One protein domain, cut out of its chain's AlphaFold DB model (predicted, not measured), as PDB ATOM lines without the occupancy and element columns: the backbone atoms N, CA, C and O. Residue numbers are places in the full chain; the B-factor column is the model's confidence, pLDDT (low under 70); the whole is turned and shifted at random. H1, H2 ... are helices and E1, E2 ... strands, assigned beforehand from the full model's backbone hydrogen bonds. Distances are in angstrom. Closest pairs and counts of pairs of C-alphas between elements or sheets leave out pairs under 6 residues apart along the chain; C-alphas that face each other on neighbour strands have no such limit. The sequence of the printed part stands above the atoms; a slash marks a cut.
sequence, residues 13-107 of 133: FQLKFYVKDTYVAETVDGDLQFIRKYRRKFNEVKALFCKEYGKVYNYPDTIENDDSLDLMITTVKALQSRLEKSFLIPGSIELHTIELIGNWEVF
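This is residues 13 to 107 of the 133 residues of an uncharacterized protein of Vagococcus martis (UniProt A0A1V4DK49). Two long helices, H1 and H2, form a hairpin, H2 over the antiparallel sheet E1 - E4, with the small antiparallel hairpin E2 - E3 at one end. The printed part has 95 residues, mixed helices and strands, in the order E1 E2 E3 H1 H2 E4. It is only just loose, radius of gyration of the C-alphas 15.3 A, spanning 46 by 29 by 21 A.

Begin at E1, residues 13 to 19, antiparallel to E4, residues 93 to 101. E2, residues 24 to 26, forms a hairpin with E3, residues 32 to 34. Look at N 14 and O 99, then N 25 and O 33: each pair is 2.8 A apart, within hydrogen-bond range. H1, residues 36 to 58, touches H2, residues 68 to 86; their closest C-alphas, Phe 49 and Leu 79, are 6.7 A apart. In H2 every O i to N i+4 pair is within range, in H1 16 of 19.

Find E1 beginning at C-alpha 13, (-1.556, 81.629, 12.514), and E4 ending at C-alpha 101, (-7.617, 83.448, 11.840). H1 is 29.0 A long.

Residues 55 to 68 and 105 to 107 have pLDDT under 70.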
ATOM      1  N   PHE A  13      -2.424  80.655  13.165       87.44
ATOM      2  CA  PHE A  13      -1.556  81.629  12.514       87.44
ATOM      3  C   PHE A  13      -1.475  81.330  11.021       87.44
ATOM      4  O   PHE A  13      -1.059  80.238  10.623       87.44
ATOM      5  N   GLN A  14      -1.819  82.309  10.193       91.50
ATOM      6  CA  GLN A  14      -1.542  82.288   8.765       91.50
ATOM      7  C   GLN A  14      -0.359  83.206   8.469       91.50
ATOM      8  O   GLN A  14      -0.382  84.390   8.775       91.50
ATOM      9  N   LEU A  15       0.692  82.646   7.878       95.06
ATOM     10  CA  LEU A  15       1.898  83.388   7.531       95.06
ATOM     11  C   LEU A  15       1.930  83.596   6.020       95.06
ATOM     12  O   LEU A  15       1.779  82.630   5.268       95.06
ATOM     13  N   LYS A  16       2.150  84.836   5.582       95.19
ATOM     14  CA  LYS A  16       2.327  85.187   4.168       95.19
ATOM     15  C   LYS A  16       3.759  85.636   3.926       95.19
ATOM     16  O   LYS A  16       4.319  86.391   4.721       95.19
ATOM     17  N   PHE A  17       4.339  85.183   2.821       96.69
ATOM     18  CA  PHE A  17       5.730  85.449   2.469       96.69
ATOM     19  C   PHE A  17       5.840  86.004   1.054       96.69
ATOM     20  O   PHE A  17       5.119  85.561   0.162       96.69
ATOM     21  N   TYR A  18       6.803  86.897   0.848       96.88
ATOM     22  CA  TYR A  18       7.349  87.180  -0.475       96.88
ATOM     23  C   TYR A  18       8.554  86.276  -0.704       96.88
ATOM     24  O   TYR A  18       9.457  86.208   0.135       96.88
ATOM     25  N   VAL A  19       8.553  85.539  -1.814       97.12
ATOM     26  CA  VAL A  19       9.538  84.484  -2.065       97.12
ATOM     27  C   VAL A  19       9.975  84.518  -3.520       97.12
ATOM     28  O   VAL A  19       9.136  84.562  -4.413       97.12
ATOM     29  N   LYS A  20      11.287  84.475  -3.763       97.12
ATOM     30  CA  LYS A  20      11.831  84.286  -5.115       97.12
ATOM     31  C   LYS A  20      11.567  82.865  -5.614       97.12
ATOM     32  O   LYS A  20      11.738  81.910  -4.858       97.12
ATOM     33  N   ASP A  21      11.297  82.730  -6.909       95.06
ATOM     34  CA  ASP A  21      10.970  81.456  -7.568       95.06
ATOM     35  C   ASP A  21      11.982  80.335  -7.292       95.06
ATOM     36  O   ASP A  21      11.614  79.181  -7.112       95.06
ATOM     37  N   THR A  22      13.268  80.669  -7.143       96.25
ATOM     38  CA  THR A  22      14.337  79.703  -6.830       96.25
ATOM     39  C   THR A  22      14.195  79.010  -5.467       96.25
ATOM     40  O   THR A  22      14.902  78.036  -5.198       96.25
ATOM     41  N   TYR A  23      13.302  79.490  -4.596       96.81
ATOM     42  CA  TYR A  23      13.032  78.936  -3.266       96.81
ATOM     43  C   TYR A  23      11.682  78.219  -3.167       96.81
ATOM     44  O   TYR A  23      11.389  77.633  -2.116       96.81
ATOM     45  N   VAL A  24      10.892  78.213  -4.241       96.25
ATOM     46  CA  VAL A  24       9.601  77.524  -4.319       96.25
ATOM     47  C   VAL A  24       9.614  76.437  -5.389       96.25
ATOM     48  O   VAL A  24      10.444  76.412  -6.291       96.25
ATOM     49  N   ALA A  25       8.719  75.476  -5.229       95.06
ATOM     50  CA  ALA A  25       8.406  74.449  -6.201       95.06
ATOM     51  C   ALA A  25       6.892  74.268  -6.231       95.06
ATOM     52  O   ALA A  25       6.226  74.406  -5.203       95.06
ATOM     53  N   GLU A  26       6.377  73.918  -7.398       94.94
ATOM     54  CA  GLU A  26       4.975  73.581  -7.597       94.94
ATOM     55  C   GLU A  26       4.734  72.110  -7.214       94.94
ATOM     56  O   GLU A  26       5.581  71.238  -7.451       94.94
ATOM     57  N   THR A  27       3.624  71.825  -6.535       91.56
ATOM     58  CA  THR A  27       3.158  70.453  -6.297       91.56
ATOM     59  C   THR A  27       2.505  69.887  -7.559       91.56
ATOM     60  O   THR A  27       2.283  70.592  -8.537       91.56
ATOM     61  N   VAL A  28       2.165  68.594  -7.534       89.88
ATOM     62  CA  VAL A  28       1.387  67.962  -8.617       89.88
ATOM     63  C   VAL A  28       0.014  68.632  -8.788       89.88
ATOM     64  O   VAL A  28      -0.519  68.649  -9.892       89.88
ATOM     65  N   ASP A  29      -0.516  69.221  -7.715       92.00
ATOM     66  CA  ASP A  29      -1.823  69.884  -7.675       92.00
ATOM     67  C   ASP A  29      -1.764  71.376  -8.061       92.00
ATOM     68  O   ASP A  29      -2.788  72.055  -8.043       92.00
ATOM     69  N   GLY A  30      -0.582  71.899  -8.406       91.19
ATOM     70  CA  GLY A  30      -0.393  73.306  -8.776       91.19
ATOM     71  C   GLY A  30      -0.113  74.253  -7.602       91.19
ATOM     72  O   GLY A  30       0.019  75.462  -7.790       91.19
ATOM     73  N   ASP A  31       0.002  73.735  -6.376       91.19
ATOM     74  CA  ASP A  31       0.260  74.563  -5.197       91.19
ATOM     75  C   ASP A  31       1.740  74.933  -5.084       91.19
ATOM     76  O   ASP A  31       2.636  74.084  -5.152       91.19
ATOM     77  N   LEU A  32       2.013  76.205  -4.800       92.88
ATOM     78  CA  LEU A  32       3.363  76.661  -4.485       92.88
ATOM     79  C   LEU A  32       3.747  76.269  -3.057       92.88
ATOM     80  O   LEU A  32       3.085  76.616  -2.079       92.88
ATOM     81  N   GLN A  33       4.890  75.604  -2.924       94.44
ATOM     82  CA  GLN A  33       5.495  75.276  -1.637       94.44
ATOM     83  C   GLN A  33       6.989  75.588  -1.635       94.44
ATOM     84  O   GLN A  33       7.648  75.583  -2.669       94.44
ATOM     85  N   PHE A  34       7.572  75.778  -0.453       96.69
ATOM     86  CA  PHE A  34       9.027  75.877  -0.338       96.69
ATOM     87  C   PHE A  34       9.719  74.608  -0.847       96.69
ATOM     88  O   PHE A  34       9.293  73.484  -0.552       96.69
ATOM     89  N   ILE A  35      10.862  74.774  -1.517       96.50
ATOM     90  CA  ILE A  35      11.718  73.639  -1.876       96.50
ATOM     91  C   ILE A  35      12.144  72.861  -0.622       96.50
ATOM     92  O   ILE A  35      12.238  73.404   0.484       96.50
ATOM     93  N   ARG A  36      12.465  71.570  -0.789       95.12
ATOM     94  CA  ARG A  36      12.677  70.603   0.310       95.12
ATOM     95  C   ARG A  36      13.549  71.125   1.458       95.12
ATOM     96  O   ARG A  36      13.205  70.909   2.620       95.12
ATOM     97  N   LYS A  37      14.668  71.789   1.149       95.38
ATOM     98  CA  LYS A  37      15.593  72.355   2.148       95.38
ATOM     99  C   LYS A  37      14.897  73.389   3.039       95.38
ATOM    100  O   LYS A  37      15.000  73.306   4.259       95.38
ATOM    101  N   TYR A  38      14.181  74.332   2.438       96.38
ATOM    102  CA  TYR A  38      13.521  75.425   3.154       96.38
ATOM    103  C   TYR A  38      12.226  74.981   3.817       96.38
ATOM    104  O   TYR A  38      11.957  75.395   4.939       96.38
ATOM    105  N   ARG A  39      11.500  74.031   3.218       95.44
ATOM    106  CA  ARG A  39      10.365  73.375   3.874       95.44
ATOM    107  C   ARG A  39      10.771  72.694   5.185       95.44
ATOM    108  O   ARG A  39      10.070  72.824   6.180       95.44
ATOM    109  N   ARG A  40      11.916  71.997   5.209       95.88
ATOM    110  CA  ARG A  40      12.460  71.388   6.439       95.88
ATOM    111  C   ARG A  40      12.792  72.438   7.498       95.88
ATOM    112  O   ARG A  40      12.292  72.323   8.609       95.88
ATOM    113  N   LYS A  41      13.528  73.491   7.127       95.62
ATOM    114  CA  LYS A  41      13.838  74.608   8.036       95.62
ATOM    115  C   LYS A  41      12.582  75.267   8.607       95.62
ATOM    116  O   LYS A  41      12.502  75.520   9.801       95.62
ATOM    117  N   PHE A  42      11.583  75.518   7.765       96.19
ATOM    118  CA  PHE A  42      10.323  76.102   8.211       96.19
ATOM    119  C   PHE A  42       9.588  75.182   9.193       96.19
ATOM    120  O   PHE A  42       9.100  75.634  10.226       96.19
ATOM    121  N   ASN A  43       9.561  73.875   8.916       95.06
ATOM    122  CA  ASN A  43       8.971  72.891   9.821       95.06
ATOM    123  C   ASN A  43       9.709  72.804  11.165       95.06
ATOM    124  O   ASN A  43       9.058  72.620  12.188       95.06
ATOM    125  N   GLU A  44      11.031  72.975  11.186       95.50
ATOM    126  CA  GLU A  44      11.808  73.069  12.429       95.50
ATOM    127  C   GLU A  44      11.416  74.312  13.238       95.50
ATOM    128  O   GLU A  44      11.137  74.197  14.432       95.50
ATOM    129  N   VAL A  45      11.301  75.481  12.593       94.94
ATOM    130  CA  VAL A  45      10.822  76.712  13.251       94.94
ATOM    131  C   VAL A  45       9.424  76.507  13.834       94.94
ATOM    132  O   VAL A  45       9.204  76.819  15.004       94.94
ATOM    133  N   LYS A  46       8.501  75.922  13.057       92.06
ATOM    134  CA  LYS A  46       7.149  75.585  13.525       92.06
ATOM    135  C   LYS A  46       7.180  74.656  14.734       92.06
ATOM    136  O   LYS A  46       6.507  74.929  15.718       92.06
ATOM    137  N   ALA A  47       7.955  73.574  14.675       91.31
ATOM    138  CA  ALA A  47       8.030  72.595  15.754       91.31
ATOM    139  C   ALA A  47       8.560  73.218  17.053       91.31
ATOM    140  O   ALA A  47       7.990  72.991  18.119       91.31
ATOM    141  N   LEU A  48       9.610  74.039  16.965       90.94
ATOM    142  CA  LEU A  48      10.166  74.745  18.119       90.94
ATOM    143  C   LEU A  48       9.175  75.755  18.699       90.94
ATOM    144  O   LEU A  48       8.982  75.796  19.910       90.94
ATOM    145  N   PHE A  49       8.510  76.524  17.839       90.69
ATOM    146  CA  PHE A  49       7.487  77.471  18.266       90.69
ATOM    147  C   PHE A  49       6.311  76.768  18.961       90.69
ATOM    148  O   PHE A  49       5.954  77.128  20.079       90.69
ATOM    149  N   CYS A  50       5.760  75.710  18.359       86.62
ATOM    150  CA  CYS A  50       4.680  74.920  18.950       86.62
ATOM    151  C   CYS A  50       5.090  74.246  20.266       86.62
ATOM    152  O   CYS A  50       4.257  74.093  21.153       86.62
ATOM    153  N   LYS A  51       6.357  73.849  20.426       86.75
ATOM    154  CA  LYS A  51       6.843  73.262  21.681       86.75
ATOM    155  C   LYS A  51       6.785  74.258  22.841       86.75
ATOM    156  O   LYS A  51       6.471  73.862  23.960       86.75
ATOM    157  N   GLU A  52       7.102  75.520  22.578       85.31
ATOM    158  CA  GLU A  52       7.143  76.568  23.601       85.31
ATOM    159  C   GLU A  52       5.768  77.191  23.849       85.31
ATOM    160  O   GLU A  52       5.345  77.305  24.995       85.31
ATOM    161  N   TYR A  53       5.050  77.536  22.781       81.62
ATOM    162  CA  TYR A  53       3.806  78.304  22.862       81.62
ATOM    163  C   TYR A  53       2.551  77.466  22.610       81.62
ATOM    164  O   TYR A  53       1.448  77.924  22.865       81.62
ATOM    165  N   GLY A  54       2.667  76.211  22.162       72.69
ATOM    166  CA  GLY A  54       1.499  75.372  21.855       72.69
ATOM    167  C   GLY A  54       0.575  75.133  23.052       72.69
ATOM    168  O   GLY A  54      -0.624  74.951  22.869       72.69
ATOM    169  N   LYS A  55       1.100  75.189  24.283       68.06
ATOM    170  CA  LYS A  55       0.286  75.078  25.505       68.06
ATOM    171  C   LYS A  55      -0.638  76.278  25.721       68.06
ATOM    172  O   LYS A  55      -1.759  76.066  26.161       68.06
ATOM    173  N   VAL A  56      -0.195  77.482  25.349       65.25
ATOM    174  CA  VAL A  56      -0.997  78.720  25.394       65.25
ATOM    175  C   VAL A  56      -2.238  78.593  24.500       65.25
ATOM    176  O   VAL A  56      -3.288  79.133  24.810       65.25
ATOM    177  N   TYR A  57      -2.136  77.824  23.414       62.16
ATOM    178  CA  TYR A  57      -3.199  77.685  22.414       62.16
ATOM    179  C   TYR A  57      -4.129  76.498  22.624       62.16
ATOM    180  O   TYR A  57      -5.282  76.548  22.212       62.16
ATOM    181  N   ASN A  58      -3.636  75.431  23.251       56.53
ATOM    182  CA  ASN A  58      -4.426  74.222  23.475       56.53
ATOM    183  C   ASN A  58      -5.287  74.288  24.747       56.53
ATOM    184  O   ASN A  58      -6.174  73.454  24.898       56.53
ATOM    185  N   TYR A  59      -5.025  75.241  25.648       54.97
ATOM    186  CA  TYR A  59      -5.746  75.400  26.917       54.97
ATOM    187  C   TYR A  59      -6.023  76.885  27.223       54.97
ATOM    188  O   TYR A  59      -5.490  77.410  28.204       54.97
ATOM    189  N   PRO A  60      -6.825  77.581  26.395       50.41
ATOM    190  CA  PRO A  60      -7.127  79.002  26.600       50.41
ATOM    191  C   PRO A  60      -7.747  79.281  27.979       50.41
ATOM    192  O   PRO A  60      -7.428  80.291  28.594       50.41
ATOM    193  N   ASP A  61      -8.497  78.322  28.532       50.94
ATOM    194  CA  ASP A  61      -9.133  78.408  29.858       50.94
ATOM    195  C   ASP A  61      -8.149  78.469  31.042       50.94
ATOM    196  O   ASP A  61      -8.559  78.698  32.177       50.94
ATOM    197  N   THR A  62      -6.853  78.231  30.805       50.09
ATOM    198  CA  THR A  62      -5.808  78.291  31.847       50.09
ATOM    199  C   THR A  62      -5.115  79.648  31.935       50.09
ATOM    200  O   THR A  62      -4.284  79.856  32.819       50.09
ATOM    201  N   ILE A  63      -5.436  80.571  31.025       54.22
ATOM    202  CA  ILE A  63      -4.896  81.927  31.008       54.22
ATOM    203  C   ILE A  63      -5.902  82.799  31.758       54.22
ATOM    204  O   ILE A  63      -6.952  83.142  31.222       54.22
ATOM    205  N   GLU A  64      -5.617  83.103  33.026       53.34
ATOM    206  CA  GLU A  64      -6.477  83.981  33.825       53.34
ATOM    207  C   GLU A  64      -6.610  85.357  33.145       53.34
ATOM    208  O   GLU A  64      -5.634  85.953  32.689       53.34
ATOM    209  N   ASN A  65      -7.868  85.793  33.016       56.00
ATOM    210  CA  ASN A  65      -8.322  86.949  32.249       56.00
ATOM    211  C   ASN A  65      -7.667  88.257  32.729       56.00
ATOM    212  O   ASN A  65      -7.931  88.690  33.846       56.00
ATOM    213  N   ASP A  66      -6.830  88.836  31.862       51.31
ATOM    214  CA  ASP A  66      -6.684  90.274  31.535       51.31
ATOM    215  C   ASP A  66      -5.470  90.482  30.590       51.31
ATOM    216  O   ASP A  66      -5.479  91.381  29.751       51.31
ATOM    217  N   ASP A  67      -4.496  89.557  30.595       62.03
ATOM    218  CA  ASP A  67      -3.245  89.644  29.808       62.03
ATOM    219  C   ASP A  67      -3.253  88.841  28.484       62.03
ATOM    220  O   ASP A  67      -2.233  88.708  27.799       62.03
ATOM    221  N   SER A  68      -4.390  88.262  28.089       68.25
ATOM    222  CA  SER A  68      -4.479  87.329  26.953       68.25
ATOM    223  C   SER A  68      -4.125  87.978  25.603       68.25
ATOM    224  O   SER A  68      -3.460  87.350  24.772       68.25
ATOM    225  N   LEU A  69      -4.473  89.253  25.388       73.62
ATOM    226  CA  LEU A  69      -4.049  90.012  24.200       73.62
ATOM    227  C   LEU A  69      -2.548  90.317  24.201       73.62
ATOM    228  O   LEU A  69      -1.892  90.182  23.166       73.62
ATOM    229  N   ASP A  70      -1.984  90.685  25.348       78.38
ATOM    230  CA  ASP A  70      -0.557  90.990  25.468       78.38
ATOM    231  C   ASP A  70       0.301  89.735  25.289       78.38
ATOM    232  O   ASP A  70       1.349  89.766  24.629       78.38
ATOM    233  N   LEU A  71      -0.185  88.592  25.774       78.50
ATOM    234  CA  LEU A  71       0.414  87.290  25.520       78.50
ATOM    235  C   LEU A  71       0.363  86.929  24.029       78.50
ATOM    236  O   LEU A  71       1.352  86.428  23.483       78.50
ATOM    237  N   MET A  72      -0.740  87.236  23.341       80.88
ATOM    238  CA  MET A  72      -0.853  87.060  21.891       80.88
ATOM    239  C   MET A  72       0.150  87.925  21.128       80.88
ATOM    240  O   MET A  72       0.881  87.409  20.278       80.88
ATOM    241  N   ILE A  73       0.251  89.213  21.463       84.19
ATOM    242  CA  ILE A  73       1.225  90.136  20.862       84.19
ATOM    243  C   ILE A  73       2.650  89.622  21.084       84.19
ATOM    244  O   ILE A  73       3.451  89.560  20.147       84.19
ATOM    245  N   THR A  74       2.966  89.223  22.315       86.62
ATOM    246  CA  THR A  74       4.280  88.684  22.687       86.62
ATOM    247  C   THR A  74       4.601  87.427  21.889       86.62
ATOM    248  O   THR A  74       5.707  87.280  21.362       86.62
ATOM    249  N   THR A  75       3.619  86.546  21.720       87.56
ATOM    250  CA  THR A  75       3.817  85.290  21.004       87.56
ATOM    251  C   THR A  75       4.005  85.501  19.500       87.56
ATOM    252  O   THR A  75       4.895  84.894  18.898       87.56
ATOM    253  N   VAL A  76       3.248  86.416  18.884       89.81
ATOM    254  CA  VAL A  76       3.447  86.799  17.474       89.81
ATOM    255  C   VAL A  76       4.845  87.391  17.265       89.81
ATOM    256  O   VAL A  76       5.542  86.994  16.329       89.81
ATOM    257  N   LYS A  77       5.312  88.264  18.169       92.12
ATOM    258  CA  LYS A  77       6.681  88.813  18.126       92.12
ATOM    259  C   LYS A  77       7.748  87.725  18.274       92.12
ATOM    260  O   LYS A  77       8.769  87.761  17.585       92.12
ATOM    261  N   ALA A  78       7.518  86.731  19.131       91.69
ATOM    262  CA  ALA A  78       8.429  85.601  19.290       91.69
ATOM    263  C   ALA A  78       8.513  84.746  18.013       91.69
ATOM    264  O   ALA A  78       9.610  84.347  17.610       91.69
ATOM    265  N   LEU A  79       7.379  84.501  17.345       93.88
ATOM    266  CA  LEU A  79       7.338  83.813  16.053       93.88
ATOM    267  C   LEU A  79       8.108  84.595  14.983       93.88
ATOM    268  O   LEU A  79       8.958  84.015  14.304       93.88
ATOM    269  N   GLN A  80       7.862  85.904  14.875       95.19
ATOM    270  CA  GLN A  80       8.582  86.783  13.954       95.19
ATOM    271  C   GLN A  80      10.098  86.702  14.182       95.19
ATOM    272  O   GLN A  80      10.840  86.385  13.253       95.19
ATOM    273  N   SER A  81      10.563  86.892  15.422       95.06
ATOM    274  CA  SER A  81      12.000  86.871  15.735       95.06
ATOM    275  C   SER A  81      12.658  85.526  15.402       95.06
ATOM    276  O   SER A  81      13.805  85.473  14.953       95.06
ATOM    277  N   ARG A  82      11.944  84.409  15.588       94.94
ATOM    278  CA  ARG A  82      12.443  83.075  15.207       94.94
ATOM    279  C   ARG A  82      12.560  82.919  13.698       94.94
ATOM    280  O   ARG A  82      13.556  82.373  13.222       94.94
ATOM    281  N   LEU A  83      11.568  83.396  12.950       96.75
ATOM    282  CA  LEU A  83      11.612  83.377  11.491       96.75
ATOM    283  C   LEU A  83      12.798  84.198  10.984       96.75
ATOM    284  O   LEU A  83      13.577  83.681  10.186       96.75
ATOM    285  N   GLU A  84      12.986  85.415  11.496       95.62
ATOM    286  CA  GLU A  84      14.110  86.295  11.143       95.62
ATOM    287  C   GLU A  84      15.471  85.629  11.374       95.62
ATOM    288  O   GLU A  84      16.355  85.712  10.527       95.62
ATOM    289  N   LYS A  85      15.636  84.914  12.491       94.62
ATOM    290  CA  LYS A  85      16.910  84.269  12.846       94.62
ATOM    291  C   LYS A  85      17.207  82.997  12.058       94.62
ATOM    292  O   LYS A  85      18.373  82.652  11.882       94.62
ATOM    293  N   SER A  86      16.185  82.235  11.668       94.00
ATOM    294  CA  SER A  86      16.378  80.834  11.254       94.00
ATOM    295  C   SER A  86      15.816  80.483   9.879       94.00
ATOM    296  O   SER A  86      16.155  79.425   9.337       94.00
ATOM    297  N   PHE A  87      14.982  81.344   9.296       97.12
ATOM    298  CA  PHE A  87      14.255  81.035   8.069       97.12
ATOM    299  C   PHE A  87      14.323  82.132   7.005       97.12
ATOM    300  O   PHE A  87      14.578  81.809   5.843       97.12
ATOM    301  N   LEU A  88      14.107  83.395   7.384       97.06
ATOM    302  CA  LEU A  88      14.066  84.513   6.444       97.06
ATOM    303  C   LEU A  88      15.437  84.768   5.814       97.06
ATOM    304  O   LEU A  88      16.485  84.542   6.419       97.06
ATOM    305  N   ILE A  89      15.413  85.238   4.570       96.88
ATOM    306  CA  ILE A  89      16.595  85.609   3.798       96.88
ATOM    307  C   ILE A  89      16.297  86.964   3.156       96.88
ATOM    308  O   ILE A  89      15.461  87.010   2.248       96.88
ATOM    309  N   PRO A  90      16.972  88.050   3.568       95.56
ATOM    310  CA  PRO A  90      16.761  89.370   2.979       95.56
ATOM    311  C   PRO A  90      16.839  89.341   1.445       95.56
ATOM    312  O   PRO A  90      17.750  88.740   0.866       95.56
ATOM    313  N   GLY A  91      15.851  89.941   0.778       95.75
ATOM    314  CA  GLY A  91      15.740  89.986  -0.678       95.75
ATOM    315  C   GLY A  91      15.449  88.645  -1.358       95.75
ATOM    316  O   GLY A  91      15.639  88.541  -2.574       95.75
ATOM    317  N   SER A  92      15.068  87.598  -0.616       97.25
ATOM    318  CA  SER A  92      14.799  86.263  -1.178       97.25
ATOM    319  C   SER A  92      13.622  85.525  -0.534       97.25
ATOM    320  O   SER A  92      12.818  84.943  -1.259       97.25
ATOM    321  N   ILE A  93      13.529  85.528   0.798       97.44
ATOM    322  CA  ILE A  93      12.408  84.989   1.578       97.44
ATOM    323  C   ILE A  93      12.093  86.010   2.668       97.44
ATOM    324  O   ILE A  93      12.823  86.110   3.657       97.44
ATOM    325  N   GLU A  94      11.010  86.756   2.499       97.44
ATOM    326  CA  GLU A  94      10.622  87.841   3.398       97.44
ATOM    327  C   GLU A  94       9.240  87.574   3.987       97.44
ATOM    328  O   GLU A  94       8.329  87.116   3.296       97.44
ATOM    329  N   LEU A  95       9.086  87.839   5.284       96.94
ATOM    330  CA  LEU A  95       7.795  87.757   5.954       96.94
ATOM    331  C   LEU A  95       6.982  89.002   5.596       96.94
ATOM    332  O   LEU A  95       7.413  90.115   5.878       96.94
ATOM    333  N   HIS A  96       5.807  88.806   5.002       95.06
ATOM    334  CA  HIS A  96       4.889  89.899   4.706       95.06
ATOM    335  C   HIS A  96       3.948  90.157   5.884       95.06
ATOM    336  O   HIS A  96       3.910  91.269   6.406       95.06
ATOM    337  N   THR A  97       3.208  89.132   6.318       94.69
ATOM    338  CA  THR A  97       2.244  89.243   7.422       94.69
ATOM    339  C   THR A  97       2.144  87.953   8.235       94.69
ATOM    340  O   THR A  97       2.379  86.849   7.732       94.69
ATOM    341  N   ILE A  98       1.768  88.113   9.508       93.44
ATOM    342  CA  ILE A  98       1.249  87.048  10.372       93.44
ATOM    343  C   ILE A  98      -0.195  87.427  10.704       93.44
ATOM    344  O   ILE A  98      -0.440  88.437  11.358       93.44
ATOM    345  N   GLU A  99      -1.144  86.629  10.235       90.81
ATOM    346  CA  GLU A  99      -2.581  86.829  10.412       90.81
ATOM    347  C   GLU A  99      -3.128  85.845  11.451       90.81
ATOM    348  O   GLU A  99      -2.782  84.660  11.450       90.81
ATOM    349  N   LEU A 100      -3.995  86.342  12.334       86.00
ATOM    350  CA  LEU A 100      -4.747  85.547  13.302       86.00
ATOM    351  C   LEU A 100      -6.100  85.197  12.687       86.00
ATOM    352  O   LEU A 100      -6.891  86.091  12.401       86.00
ATOM    353  N   ILE A 101      -6.370  83.912  12.468       83.94
ATOM    354  CA  ILE A 101      -7.617  83.448  11.840       83.94
ATOM    355  C   ILE A 101      -8.337  82.491  12.783       83.94
ATOM    356  O   ILE A 101      -7.685  81.683  13.441       83.94
ATOM    357  N   GLY A 102      -9.667  82.559  12.812       76.06
ATOM    358  CA  GLY A 102     -10.521  81.743  13.678       76.06
ATOM    359  C   GLY A 102     -10.935  82.478  14.951       76.06
ATOM    360  O   GLY A 102     -10.664  83.670  15.104       76.06
ATOM    361  N   ASN A 103     -11.603  81.759  15.851       71.44
ATOM    362  CA  ASN A 103     -12.049  82.321  17.120       71.44
ATOM    363  C   ASN A 103     -10.918  82.251  18.144       71.44
ATOM    364  O   ASN A 103     -10.431  81.173  18.480       71.44
ATOM    365  N   TRP A 104     -10.525  83.420  18.634       70.81
ATOM    366  CA  TRP A 104      -9.606  83.578  19.748       70.81
ATOM    367  C   TRP A 104     -10.452  84.029  20.933       70.81
ATOM    368  O   TRP A 104     -10.874  85.182  20.989       70.81
ATOM    369  N   GLU A 105     -10.793  83.104  21.826       64.25
ATOM    370  CA  GLU A 105     -11.552  83.417  23.039       64.25
ATOM    371  C   GLU A 105     -10.606  84.098  24.031       64.25
ATOM    372  O   GLU A 105      -9.833  83.464  24.740       64.25
ATOM    373  N   VAL A 106     -10.588  85.428  23.966       60.38
ATOM    374  CA  VAL A 106      -9.727  86.306  24.777       60.38
ATOM    375  C   VAL A 106     -10.422  86.711  26.082       60.38
ATOM    376  O   VAL A 106      -9.757  87.063  27.053       60.38
ATOM    377  N   PHE A 107     -11.756  86.652  26.091       58.25
ATOM    378  CA  PHE A 107     -12.615  86.964  27.221       58.25
ATOM    379  C   PHE A 107     -13.657  85.861  27.372       58.25
ATOM    380  O   PHE A 107     -14.470  85.650  26.470       58.25
TER     381      PHE A 107